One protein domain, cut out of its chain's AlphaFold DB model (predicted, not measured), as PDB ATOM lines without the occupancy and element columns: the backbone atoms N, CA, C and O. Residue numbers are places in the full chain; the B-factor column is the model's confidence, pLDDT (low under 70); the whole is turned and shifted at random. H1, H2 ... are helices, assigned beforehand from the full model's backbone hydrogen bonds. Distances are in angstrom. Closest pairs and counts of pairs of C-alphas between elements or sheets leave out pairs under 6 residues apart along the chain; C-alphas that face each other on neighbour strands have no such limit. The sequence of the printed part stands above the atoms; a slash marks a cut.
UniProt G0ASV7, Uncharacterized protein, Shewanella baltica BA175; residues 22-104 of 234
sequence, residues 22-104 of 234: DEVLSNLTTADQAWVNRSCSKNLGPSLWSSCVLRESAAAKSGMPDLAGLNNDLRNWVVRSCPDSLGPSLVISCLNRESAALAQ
ATOM      1  N   ASP A  22     -32.108  -8.938 -19.052       92.19
ATOM      2  CA  ASP A  22     -32.539  -7.539 -18.953       92.19
ATOM      3  C   ASP A  22     -31.552  -6.685 -18.140       92.19
ATOM      4  O   ASP A  22     -31.291  -5.536 -18.494       92.19
ATOM      5  N   GLU A  23     -30.964  -7.251 -17.083       94.12
ATOM      6  CA  GLU A  23     -29.960  -6.571 -16.260       94.12
ATOM      7  C   GLU A  23     -28.673  -6.346 -17.060       94.12
ATOM      8  O   GLU A  23     -28.177  -5.220 -17.136       94.12
ATOM      9  N   VAL A  24     -28.187  -7.391 -17.739       94.25
ATOM     10  CA  VAL A  24     -27.000  -7.314 -18.605       94.25
ATOM     11  C   VAL A  24     -27.193  -6.273 -19.705       94.25
ATOM     12  O   VAL A  24     -26.318  -5.430 -19.909       94.25
ATOM     13  N   LEU A  25     -28.351  -6.282 -20.368       94.31
ATOM     14  CA  LEU A  25     -28.680  -5.319 -21.414       94.31
ATOM     15  C   LEU A  25     -28.723  -3.888 -20.859       94.31
ATOM     16  O   LEU A  25     -28.155  -2.982 -21.462       94.31
ATOM     17  N   SER A  26     -29.339  -3.674 -19.693       93.75
ATOM     18  CA  SER A  26     -29.456  -2.339 -19.086       93.75
ATOM     19  C   SER A  26     -28.114  -1.702 -18.696       93.75
ATOM     20  O   SER A  26     -28.016  -0.477 -18.642       93.75
ATOM     21  N   ASN A  27     -27.074  -2.517 -18.491       95.12
ATOM     22  CA  ASN A  27     -25.722  -2.071 -18.145       95.12
ATOM     23  C   ASN A  27     -24.885  -1.602 -19.353       95.12
ATOM     24  O   ASN A  27     -23.768  -1.113 -19.169       95.12
ATOM     25  N   LEU A  28     -25.386  -1.758 -20.581       95.50
ATOM     26  CA  LEU A  28     -24.713  -1.306 -21.803       95.50
ATOM     27  C   LEU A  28     -24.998   0.171 -22.119       95.50
ATOM     28  O   LEU A  28     -25.955   0.759 -21.614       95.50
ATOM     29  N   THR A  29     -24.211   0.770 -23.020       96.69
ATOM     30  CA  THR A  29     -24.516   2.104 -23.565       96.69
ATOM     31  C   THR A  29     -25.785   2.073 -24.423       96.69
ATOM     32  O   THR A  29     -26.150   1.033 -24.967       96.69
ATOM     33  N   THR A  30     -26.455   3.215 -24.627       96.12
ATOM     34  CA  THR A  30     -27.662   3.280 -25.479       96.12
ATOM     35  C   THR A  30     -27.417   2.746 -26.896       96.12
ATOM     36  O   THR A  30     -28.302   2.122 -27.483       96.12
ATOM     37  N   ALA A  31     -26.220   2.970 -27.451       94.44
ATOM     38  CA  ALA A  31     -25.857   2.486 -28.779       94.44
ATOM     39  C   ALA A  31     -25.723   0.956 -28.807       94.44
ATOM     40  O   ALA A  31     -26.320   0.304 -29.667       94.44
ATOM     41  N   ASP A  32     -25.022   0.391 -27.825       95.62
ATOM     42  CA  ASP A  32     -24.809  -1.052 -27.693       95.62
ATOM     43  C   ASP A  32     -26.115  -1.790 -27.388       95.62
ATOM     44  O   ASP A  32     -26.414  -2.808 -28.006       95.62
ATOM     45  N   GLN A  33     -26.957  -1.229 -26.514       95.88
ATOM     46  CA  GLN A  33     -28.303  -1.743 -26.257       95.88
ATOM     47  C   GLN A  33     -29.122  -1.821 -27.541       95.88
ATOM     48  O   GLN A  33     -29.780  -2.825 -27.812       95.88
ATOM     49  N   ALA A  34     -29.105  -0.755 -28.344       94.56
ATOM     50  CA  ALA A  34     -29.834  -0.726 -29.602       94.56
ATOM     51  C   ALA A  34     -29.275  -1.752 -30.597       94.56
ATOM     52  O   ALA A  34     -30.046  -2.354 -31.342       94.56
ATOM     53  N   TRP A  35     -27.961  -1.972 -30.608       94.62
ATOM     54  CA  TRP A  35     -27.329  -2.981 -31.451       94.62
ATOM     55  C   TRP A  35     -27.731  -4.399 -31.052       94.62
ATOM     56  O   TRP A  35     -28.284  -5.119 -31.882       94.62
ATOM     57  N   VAL A  36     -27.580  -4.749 -29.772       95.62
ATOM     58  CA  VAL A  36     -27.999  -6.048 -29.226       95.62
ATOM     59  C   VAL A  36     -29.488  -6.287 -29.473       95.62
ATOM     60  O   VAL A  36     -29.863  -7.359 -29.937       95.62
ATOM     61  N   ASN A  37     -30.351  -5.289 -29.255       94.56
ATOM     62  CA  ASN A  37     -31.792  -5.424 -29.495       94.56
ATOM     63  C   ASN A  37     -32.151  -5.661 -30.969       94.56
ATOM     64  O   ASN A  37     -33.127  -6.357 -31.251       94.56
ATOM     65  N   ARG A  38     -31.389  -5.100 -31.919       94.12
ATOM     66  CA  ARG A  38     -31.580  -5.377 -33.354       94.12
ATOM     67  C   ARG A  38     -31.148  -6.797 -33.721       94.12
ATOM     68  O   ARG A  38     -31.775  -7.404 -34.583       94.12
ATOM     69  N   SER A  39     -30.112  -7.318 -33.067       94.25
ATOM     70  CA  SER A  39     -29.577  -8.662 -33.318       94.25
ATOM     71  C   SER A  39     -30.365  -9.768 -32.607       94.25
ATOM     72  O   SER A  39     -30.542 -10.855 -33.152       94.25
ATOM     73  N   CYS A  40     -30.890  -9.492 -31.414       94.38
ATOM     74  CA  CYS A  40     -31.571 -10.459 -30.558       94.38
ATOM     75  C   CYS A  40     -33.084 -10.226 -30.536       94.38
ATOM     76  O   CYS A  40     -33.637  -9.629 -29.610       94.38
ATOM     77  N   SER A  41     -33.779 -10.737 -31.554       91.88
ATOM     78  CA  SER A  41     -35.237 -10.615 -31.653       91.88
ATOM     79  C   SER A  41     -35.968 -11.447 -30.596       91.88
ATOM     80  O   SER A  41     -35.710 -12.639 -30.427       91.88
ATOM     81  N   LYS A  42     -36.970 -10.849 -29.937       91.75
ATOM     82  CA  LYS A  42     -37.869 -11.563 -29.008       91.75
ATOM     83  C   LYS A  42     -38.735 -12.624 -29.700       91.75
ATOM     84  O   LYS A  42     -39.234 -13.525 -29.032       91.75
ATOM     85  N   ASN A  43     -38.864 -12.572 -31.029       93.81
ATOM     86  CA  ASN A  43     -39.612 -13.569 -31.803       93.81
ATOM     87  C   ASN A  43     -38.938 -14.953 -31.812       93.81
ATOM     88  O   ASN A  43     -39.584 -15.933 -32.165       93.81
ATOM     89  N   LEU A  44     -37.670 -15.047 -31.397       89.31
ATOM     90  CA  LEU A  44     -36.956 -16.316 -31.219       89.31
ATOM     91  C   LEU A  44     -37.455 -17.116 -29.998       89.31
ATOM     92  O   LEU A  44     -37.082 -18.271 -29.814       89.31
ATOM     93  N   GLY A  45     -38.294 -16.512 -29.151       94.31
ATOM     94  CA  GLY A  45     -38.750 -17.092 -27.891       94.31
ATOM     95  C   GLY A  45     -37.764 -16.868 -26.732       94.31
ATOM     96  O   GLY A  45     -36.599 -16.530 -26.963       94.31
ATOM     97  N   PRO A  46     -38.205 -17.041 -25.468       91.44
ATOM     98  CA  PRO A  46     -37.460 -16.572 -24.294       91.44
ATOM     99  C   PRO A  46     -36.053 -17.160 -24.155       91.44
ATOM    100  O   PRO A  46     -35.116 -16.426 -23.859       91.44
ATOM    101  N   SER A  47     -35.887 -18.463 -24.400       93.56
ATOM    102  CA  SER A  47     -34.602 -19.152 -24.225       93.56
ATOM    103  C   SER A  47     -33.550 -18.697 -25.240       93.56
ATOM    104  O   SER A  47     -32.415 -18.396 -24.865       93.56
ATOM    105  N   LEU A  48     -33.925 -18.610 -26.520       94.62
ATOM    106  CA  LEU A  48     -33.021 -18.184 -27.593       94.62
ATOM    107  C   LEU A  48     -32.729 -16.686 -27.518       94.62
ATOM    108  O   LEU A  48     -31.585 -16.277 -27.705       94.62
ATOM    109  N   TRP A  49     -33.737 -15.875 -27.186       95.69
ATOM    110  CA  TRP A  49     -33.555 -14.449 -26.939       95.69
ATOM    111  C   TRP A  49     -32.593 -14.199 -25.774       95.69
ATOM    112  O   TRP A  49     -31.622 -13.468 -25.945       95.69
ATOM    113  N   SER A  50     -32.810 -14.859 -24.632       95.25
ATOM    114  CA  SER A  50     -31.940 -14.769 -23.452       95.25
ATOM    115  C   SER A  50     -30.494 -15.136 -23.795       95.25
ATOM    116  O   SER A  50     -29.576 -14.349 -23.568       95.25
ATOM    117  N   SER A  51     -30.300 -16.285 -24.449       94.75
ATOM    118  CA  SER A  51     -28.970 -16.759 -24.857       94.75
ATOM    119  C   SER A  51     -28.284 -15.799 -25.834       94.75
ATOM    120  O   SER A  51     -27.080 -15.572 -25.736       94.75
ATOM    121  N   CYS A  52     -29.043 -15.213 -26.765       95.69
ATOM    122  CA  CYS A  52     -28.536 -14.191 -27.676       95.69
ATOM    123  C   CYS A  52     -28.109 -12.932 -26.918       95.69
ATOM    124  O   CYS A  52     -26.976 -12.491 -27.080       95.69
ATOM    125  N   VAL A  53     -28.977 -12.378 -26.063       96.31
ATOM    126  CA  VAL A  53     -28.692 -11.140 -25.324       96.31
ATOM    127  C   VAL A  53     -27.443 -11.296 -24.471       96.31
ATOM    128  O   VAL A  53     -26.588 -10.417 -24.517       96.31
ATOM    129  N   LEU A  54     -27.292 -12.410 -23.751       95.25
ATOM    130  CA  LEU A  54     -26.100 -12.660 -22.939       95.25
ATOM    131  C   LEU A  54     -24.825 -12.685 -23.798       95.25
ATOM    132  O   LEU A  54     -23.852 -12.001 -23.479       95.25
ATOM    133  N   ARG A  55     -24.841 -13.410 -24.926       94.75
ATOM    134  CA  ARG A  55     -23.687 -13.517 -25.833       94.75
ATOM    135  C   ARG A  55     -23.330 -12.181 -26.485       94.75
ATOM    136  O   ARG A  55     -22.177 -11.759 -26.447       94.75
ATOM    137  N   GLU A  56     -24.311 -11.513 -27.084       96.38
ATOM    138  CA  GLU A  56     -24.080 -10.282 -27.839       96.38
ATOM    139  C   GLU A  56     -23.754  -9.098 -26.921       96.38
ATOM    140  O   GLU A  56     -22.949  -8.246 -27.286       96.38
ATOM    141  N   SER A  57     -24.305  -9.063 -25.703       96.56
ATOM    142  CA  SER A  57     -23.972  -8.022 -24.724       96.56
ATOM    143  C   SER A  57     -22.545  -8.148 -24.206       96.56
ATOM    144  O   SER A  57     -21.881  -7.132 -24.014       96.56
ATOM    145  N   ALA A  58     -22.042  -9.372 -24.011       94.56
ATOM    146  CA  ALA A  58     -20.646  -9.592 -23.631       94.56
ATOM    147  C   ALA A  58     -19.677  -9.066 -24.707       94.56
ATOM    148  O   ALA A  58     -18.686  -8.403 -24.388       94.56
ATOM    149  N   ALA A  59     -19.999  -9.301 -25.983       94.81
ATOM    150  CA  ALA A  59     -19.236  -8.763 -27.102       94.81
ATOM    151  C   ALA A  59     -19.341  -7.231 -27.178       94.81
ATOM    152  O   ALA A  59     -18.317  -6.554 -27.175       94.81
ATOM    153  N   ALA A  60     -20.555  -6.670 -27.149       95.56
ATOM    154  CA  ALA A  60     -20.769  -5.224 -27.223       95.56
ATOM    155  C   ALA A  60     -20.066  -4.467 -26.081       95.56
ATOM    156  O   ALA A  60     -19.435  -3.439 -26.314       95.56
ATOM    157  N   LYS A  61     -20.075  -5.021 -24.860       94.94
ATOM    158  CA  LYS A  61     -19.359  -4.469 -23.698       94.94
ATOM    159  C   LYS A  61     -17.842  -4.389 -23.899       94.94
ATOM    160  O   LYS A  61     -17.202  -3.526 -23.305       94.94
ATOM    161  N   SER A  62     -17.269  -5.278 -24.712       91.62
ATOM    162  CA  SER A  62     -15.837  -5.258 -25.041       91.62
ATOM    163  C   SER A  62     -15.467  -4.087 -25.961       91.62
ATOM    164  O   SER A  62     -14.302  -3.701 -26.015       91.62
ATOM    165  N   GLY A  63     -16.458  -3.487 -26.626       90.12
ATOM    166  CA  GLY A  63     -16.290  -2.351 -27.523       90.12
ATOM    167  C   GLY A  63     -15.865  -2.745 -28.938       90.12
ATOM    168  O   GLY A  63     -15.409  -3.857 -29.205       90.12
ATOM    169  N   MET A  64     -16.033  -1.801 -29.865       91.19
ATOM    170  CA  MET A  64     -15.546  -1.946 -31.238       91.19
ATOM    171  C   MET A  64     -14.012  -1.862 -31.286       91.19
ATOM    172  O   MET A  64     -13.439  -1.019 -30.590       91.19
ATOM    173  N   PRO A  65     -13.344  -2.663 -32.136       93.06
ATOM    174  CA  PRO A  65     -11.912  -2.527 -32.381       93.06
ATOM    175  C   PRO A  65     -11.549  -1.124 -32.880       93.06
ATOM    176  O   PRO A  65     -12.273  -0.529 -33.683       93.06
ATOM    177  N   ASP A  66     -10.408  -0.600 -32.429       92.50
ATOM    178  CA  ASP A  66      -9.921   0.700 -32.882       92.50
ATOM    179  C   ASP A  66      -9.335   0.604 -34.299       92.50
ATOM    180  O   ASP A  66      -8.324  -0.055 -34.538       92.50
ATOM    181  N   LEU A  67      -9.970   1.299 -35.244       92.75
ATOM    182  CA  LEU A  67      -9.529   1.399 -36.639       92.75
ATOM    183  C   LEU A  67      -8.844   2.739 -36.950       92.75
ATOM    184  O   LEU A  67      -8.658   3.081 -38.126       92.75
ATOM    185  N   ALA A  68      -8.500   3.540 -35.935       90.69
ATOM    186  CA  ALA A  68      -7.868   4.844 -36.119       90.69
ATOM    187  C   ALA A  68      -6.515   4.751 -36.842       90.69
ATOM    188  O   ALA A  68      -6.177   5.659 -37.601       90.69
ATOM    189  N   GLY A  69      -5.785   3.641 -36.669       88.44
ATOM    190  CA  GLY A  69      -4.505   3.384 -37.338       88.44
ATOM    191  C   GLY A  69      -4.602   3.142 -38.850       88.44
ATOM    192  O   GLY A  69      -3.588   3.209 -39.542       88.44
ATOM    193  N   LEU A  70      -5.801   2.894 -39.384       91.06
ATOM    194  CA  LEU A  70      -6.026   2.715 -40.817       91.06
ATOM    195  C   LEU A  70      -6.361   4.048 -41.492       91.06
ATOM    196  O   LEU A  70      -7.100   4.872 -40.944       91.06
ATOM    197  N   ASN A  71      -5.881   4.227 -42.727       92.00
ATOM    198  CA  ASN A  71      -6.347   5.318 -43.582       92.00
ATOM    199  C   ASN A  71      -7.838   5.140 -43.943       92.00
ATOM    200  O   ASN A  71      -8.421   4.068 -43.757       92.00
ATOM    201  N   ASN A  72      -8.465   6.199 -44.463       93.31
ATOM    202  CA  ASN A  72      -9.910   6.212 -44.708       93.31
ATOM    203  C   ASN A  72     -10.376   5.122 -45.690       93.31
ATOM    204  O   ASN A  72     -11.435   4.536 -45.475       93.31
ATOM    205  N   ASP A  73      -9.600   4.823 -46.732       89.44
ATOM    206  CA  ASP A  73      -9.982   3.828 -47.740       89.44
ATOM    207  C   ASP A  73      -9.944   2.410 -47.166       89.44
ATOM    208  O   ASP A  73     -10.897   1.643 -47.328       89.44
ATOM    209  N   LEU A  74      -8.887   2.093 -46.415       93.25
ATOM    210  CA  LEU A  74      -8.732   0.818 -45.720       93.25
ATOM    211  C   LEU A  74      -9.807   0.623 -44.648       93.25
ATOM    212  O   LEU A  74     -10.424  -0.438 -44.576       93.25
ATOM    213  N   ARG A  75     -10.098   1.667 -43.864       94.62
ATOM    214  CA  ARG A  75     -11.178   1.633 -42.871       94.62
ATOM    215  C   ARG A  75     -12.532   1.366 -43.526       94.62
ATOM    216  O   ARG A  75     -13.285   0.521 -43.052       94.62
ATOM    217  N   ASN A  76     -12.833   2.050 -44.629       94.06
ATOM    218  CA  ASN A  76     -14.085   1.859 -45.362       94.06
ATOM    219  C   ASN A  76     -14.203   0.454 -45.960       94.06
ATOM    220  O   ASN A  76     -15.308  -0.085 -46.035       94.06
ATOM    221  N   TRP A  77     -13.089  -0.132 -46.401       93.88
ATOM    222  CA  TRP A  77     -13.073  -1.503 -46.897       93.88
ATOM    223  C   TRP A  77     -13.383  -2.504 -45.782       93.88
ATOM    224  O   TRP A  77     -14.316  -3.287 -45.939       93.88
ATOM    225  N   VAL A  78     -12.701  -2.396 -44.635       95.62
ATOM    226  CA  VAL A  78     -12.950  -3.229 -43.444       95.62
ATOM    227  C   VAL A  78     -14.413  -3.146 -43.004       95.62
ATOM    228  O   VAL A  78     -15.081  -4.169 -42.887       95.62
ATOM    229  N   VAL A  79     -14.945  -1.933 -42.819       93.56
ATOM    230  CA  VAL A  79     -16.329  -1.738 -42.351       93.56
ATOM    231  C   VAL A  79     -17.347  -2.298 -43.350       93.56
ATOM    232  O   VAL A  79     -18.354  -2.873 -42.947       93.56
ATOM    233  N   ARG A  80     -17.091  -2.198 -44.660       94.56
ATOM    234  CA  ARG A  80     -17.974  -2.787 -45.682       94.56
ATOM    235  C   ARG A  80     -17.938  -4.316 -45.677       94.56
ATOM    236  O   ARG A  80     -18.947  -4.933 -46.003       94.56
ATOM    237  N   SER A  81     -16.798  -4.910 -45.333       95.00
ATOM    238  CA  SER A  81     -16.630  -6.362 -45.223       95.00
ATOM    239  C   SER A  81     -17.259  -6.955 -43.959       95.00
ATOM    240  O   SER A  81     -17.526  -8.151 -43.933       95.00
ATOM    241  N   CYS A  82     -17.541  -6.134 -42.942       95.38
ATOM    242  CA  CYS A  82     -18.077  -6.566 -41.652       95.38
ATOM    243  C   CYS A  82     -19.437  -5.908 -41.352       95.38
ATOM    244  O   CYS A  82     -19.500  -4.978 -40.549       95.38
ATOM    245  N   PRO A  83     -20.536  -6.350 -41.992       92.12
ATOM    246  CA  PRO A  83     -21.827  -5.684 -41.858       92.12
ATOM    247  C   PRO A  83     -22.451  -5.860 -40.465       92.12
ATOM    248  O   PRO A  83     -22.564  -6.974 -39.955       92.12
ATOM    249  N   ASP A  84     -22.982  -4.766 -39.908       86.56
ATOM    250  CA  ASP A  84     -23.656  -4.701 -38.593       86.56
ATOM    251  C   ASP A  84     -24.812  -5.700 -38.405       86.56
ATOM    252  O   ASP A  84     -25.194  -6.007 -37.271       86.56
ATOM    253  N   SER A  85     -25.366  -6.228 -39.501       86.56
ATOM    254  CA  SER A  85     -26.425  -7.241 -39.493       86.56
ATOM    255  C   SER A  85     -25.999  -8.579 -38.888       86.56
ATOM    256  O   SER A  85     -26.867  -9.349 -38.490       86.56
ATOM    257  N   LEU A  86     -24.694  -8.863 -38.808       84.50
ATOM    258  CA  LEU A  86     -24.176 -10.096 -38.205       84.50
ATOM    259  C   LEU A  86     -24.301 -10.102 -36.669       84.50
ATOM    260  O   LEU A  86     -24.212 -11.154 -36.042       84.50
ATOM    261  N   GLY A  87     -24.538  -8.934 -36.068       91.62
ATOM    262  CA  GLY A  87     -24.587  -8.741 -34.622       91.62
ATOM    263  C   GLY A  87     -23.215  -8.558 -33.960       91.62
ATOM    264  O   GLY A  87     -22.183  -8.766 -34.606       91.62
ATOM    265  N   PRO A  88     -23.197  -8.117 -32.687       95.50
ATOM    266  CA  PRO A  88     -21.985  -7.689 -31.991       95.50
ATOM    267  C   PRO A  88     -20.795  -8.635 -32.075       95.50
ATOM    268  O   PRO A  88     -19.712  -8.232 -32.496       95.50
ATOM    269  N   SER A  89     -20.994  -9.895 -31.704       95.62
ATOM    270  CA  SER A  89     -19.931 -10.896 -31.633       95.62
ATOM    271  C   SER A  89     -19.244 -11.115 -32.982       95.62
ATOM    272  O   SER A  89     -18.016 -11.052 -33.077       95.62
ATOM    273  N   LEU A  90     -20.031 -11.320 -34.038       94.50
ATOM    274  CA  LEU A  90     -19.522 -11.601 -35.376       94.50
ATOM    275  C   LEU A  90     -18.891 -10.371 -36.027       94.50
ATOM    276  O   LEU A  90     -17.837 -10.494 -36.649       94.50
ATOM    277  N   VAL A  91     -19.478  -9.186 -35.853       96.12
ATOM    278  CA  VAL A  91     -18.885  -7.951 -36.381       96.12
ATOM    279  C   VAL A  91     -17.566  -7.639 -35.698       96.12
ATOM    280  O   VAL A  91     -16.587  -7.391 -36.390       96.12
ATOM    281  N   ILE A  92     -17.495  -7.703 -34.367       95.81
ATOM    282  CA  ILE A  92     -16.248  -7.435 -33.640       95.81
ATOM    283  C   ILE A  92     -15.160  -8.436 -34.053       95.81
ATOM    284  O   ILE A  92     -14.026  -8.035 -34.315       95.81
ATOM    285  N   SER A  93     -15.501  -9.723 -34.174       96.31
ATOM    286  CA  SER A  93     -14.574 -10.752 -34.664       96.31
ATOM    287  C   SER A  93     -14.086 -10.456 -36.089       96.31
ATOM    288  O   SER A  93     -12.881 -10.458 -36.350       96.31
ATOM    289  N   CYS A  94     -15.004 -10.107 -36.994       96.19
ATOM    290  CA  CYS A  94     -14.680  -9.727 -38.365       96.19
ATOM    291  C   CYS A  94     -13.755  -8.504 -38.410       96.19
ATOM    292  O   CYS A  94     -12.697  -8.561 -39.028       96.19
ATOM    293  N   LEU A  95     -14.092  -7.423 -37.701       96.00
ATOM    294  CA  LEU A  95     -13.290  -6.197 -37.673       96.00
ATOM    295  C   LEU A  95     -11.871  -6.465 -37.164       96.00
ATOM    296  O   LEU A  95     -10.915  -5.965 -37.755       96.00
ATOM    297  N   ASN A  96     -11.719  -7.283 -36.119       95.25
ATOM    298  CA  ASN A  96     -10.406  -7.708 -35.629       95.25
ATOM    299  C   ASN A  96      -9.621  -8.472 -36.702       95.25
ATOM    300  O   ASN A  96      -8.466  -8.140 -36.958       95.25
ATOM    301  N   ARG A  97     -10.238  -9.459 -37.362       94.94
ATOM    302  CA  ARG A  97      -9.584 -10.262 -38.407       94.94
ATOM    303  C   ARG A  97      -9.152  -9.412 -39.600       94.94
ATOM    304  O   ARG A  97      -8.001  -9.485 -40.026       94.94
ATOM    305  N   GLU A  98     -10.063  -8.600 -40.130       95.81
ATOM    306  CA  GLU A  98      -9.810  -7.809 -41.334       95.81
ATOM    307  C   GLU A  98      -8.803  -6.680 -41.076       95.81
ATOM    308  O   GLU A  98      -7.920  -6.438 -41.898       95.81
ATOM    309  N   SER A  99      -8.882  -6.007 -39.924       94.50
ATOM    310  CA  SER A  99      -7.908  -4.966 -39.571       94.50
ATOM    311  C   SER A  99      -6.525  -5.539 -39.257       94.50
ATOM    312  O   SER A  99      -5.526  -4.956 -39.675       94.50
ATOM    313  N   ALA A 100      -6.442  -6.704 -38.603       93.19
ATOM    314  CA  ALA A 100      -5.173  -7.385 -38.357       93.19
ATOM    315  C   ALA A 100      -4.493  -7.832 -39.659       93.19
ATOM    316  O   ALA A 100      -3.272  -7.744 -39.769       93.19
ATOM    317  N   ALA A 101      -5.264  -8.258 -40.665       92.81
ATOM    318  CA  ALA A 101      -4.716  -8.577 -41.981       92.81
ATOM    319  C   ALA A 101      -4.090  -7.351 -42.662       92.81
ATOM    320  O   ALA A 101      -3.054  -7.475 -43.302       92.81
ATOM    321  N   LEU A 102      -4.677  -6.165 -42.483       91.50
ATOM    322  CA  LEU A 102      -4.135  -4.904 -43.005       91.50
ATOM    323  C   LEU A 102      -2.961  -4.349 -42.194       91.50
ATOM    324  O   LEU A 102      -2.253  -3.471 -42.680       91.50
ATOM    325  N   ALA A 103      -2.774  -4.822 -40.961       85.38
ATOM    326  CA  ALA A 103      -1.580  -4.529 -40.177       85.38
ATOM    327  C   ALA A 103      -0.355  -5.321 -40.671       85.38
ATOM    328  O   ALA A 103       0.772  -4.953 -40.350       85.38
ATOM    329  N   GLN A 104      -0.570  -6.393 -41.444       76.31
ATOM    330  CA  GLN A 104       0.486  -7.062 -42.204       76.31
ATOM    331  C   GLN A 104       0.813  -6.249 -43.466       76.31
ATOM    332  O   GLN A 104      -0.044  -5.532 -43.983       76.31
TER     333      GLN A 104
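What this domain is: This is residues 22 to 104 of the 234 residues of an uncharacterized protein of Shewanella baltica BA175 (UniProt G0ASV7). Two helical hairpins, H2 with H3 and H4 with H5, follow one another along the long axis and meet where residues 55 to 60 of H3 touch residues 88 to 92 of H5. The short helix H1 packs on the first hairpin. The printed part has 83 residues with five named helices, H1 to H5 in chain order, and no named strand, an all-helix class. It is only just compact, close to loose, with a radius of gyration of the C-alphas of 14.0 A, and elongated, spanning 42 by 22 by 17 A.

How they stand to each other: H1, residues 22 to 26, touches H3, residues 46 to 62, at residues 53 to 57 alone; the closest C-alphas, of Leu 25 and Ser 57, are 6.4 A apart. H1 only just touches H2, residues 30 to 39, with 3 pairs of C-alphas within 8 A, the closest being Leu 25 and Gln 33 at 6.0 A. H2 and H3 form a helical hairpin at a steep tilt of 43 degrees, opposite ways, closest at C-alphas 32 and 60, 5.8 A. H3 touches H5, residues 88 to 103, the same way at 34 degrees, a shallow tilt only just short of steep, closest at C-alphas 59 and 89, 5.1 A. H2 only just touches H5, with 3 pairs of C-alphas within 8 A, at residue 88 of H5 alone; C-alphas 36 and 88 are closest, 6.8 A, and the lines are about perpendicular at 76 degrees. H4, residues 72 to 81, and H5 form the other helical hairpin, a steep tilt of 42 degrees, opposite ways, closest at C-alphas 78 and 98, 5.9 A. H4 is apart from H1, H2 and H3. Among H2, H3, H4 and H5 the helix packing is mostly crossed: of their 4 pairs that touch, H2 with H3, H2 with H5, H3 with H5 and H4 with H5, 1 is at a shallow tilt, that of H3 with H5. In H1 to H5 every O i to N i+4 pair is within hydrogen-bond range.

Where its parts are: H1 begins with C-alpha 22 at (-32.539, -7.539, -18.953) and measures 6.0 A from first to last C-alpha. H2 measures 14.4 A, H3 24.4 A, H4 14.3 A and H5 22.2 A. H3 ends with C-alpha 62 at (-15.837, -5.258, -25.041), and H5 ends with C-alpha 103 at (-1.580, -4.529, -40.177).

The domain as a whole: The C-alphas farthest apart, of Pro 46 and Gln 104, are 43.0 A apart. The printed part has no cut. The link from H1 to H2 is tight, the other three are short. Mean pLDDT of the printed part is 93.4, and no printed residue is under 70.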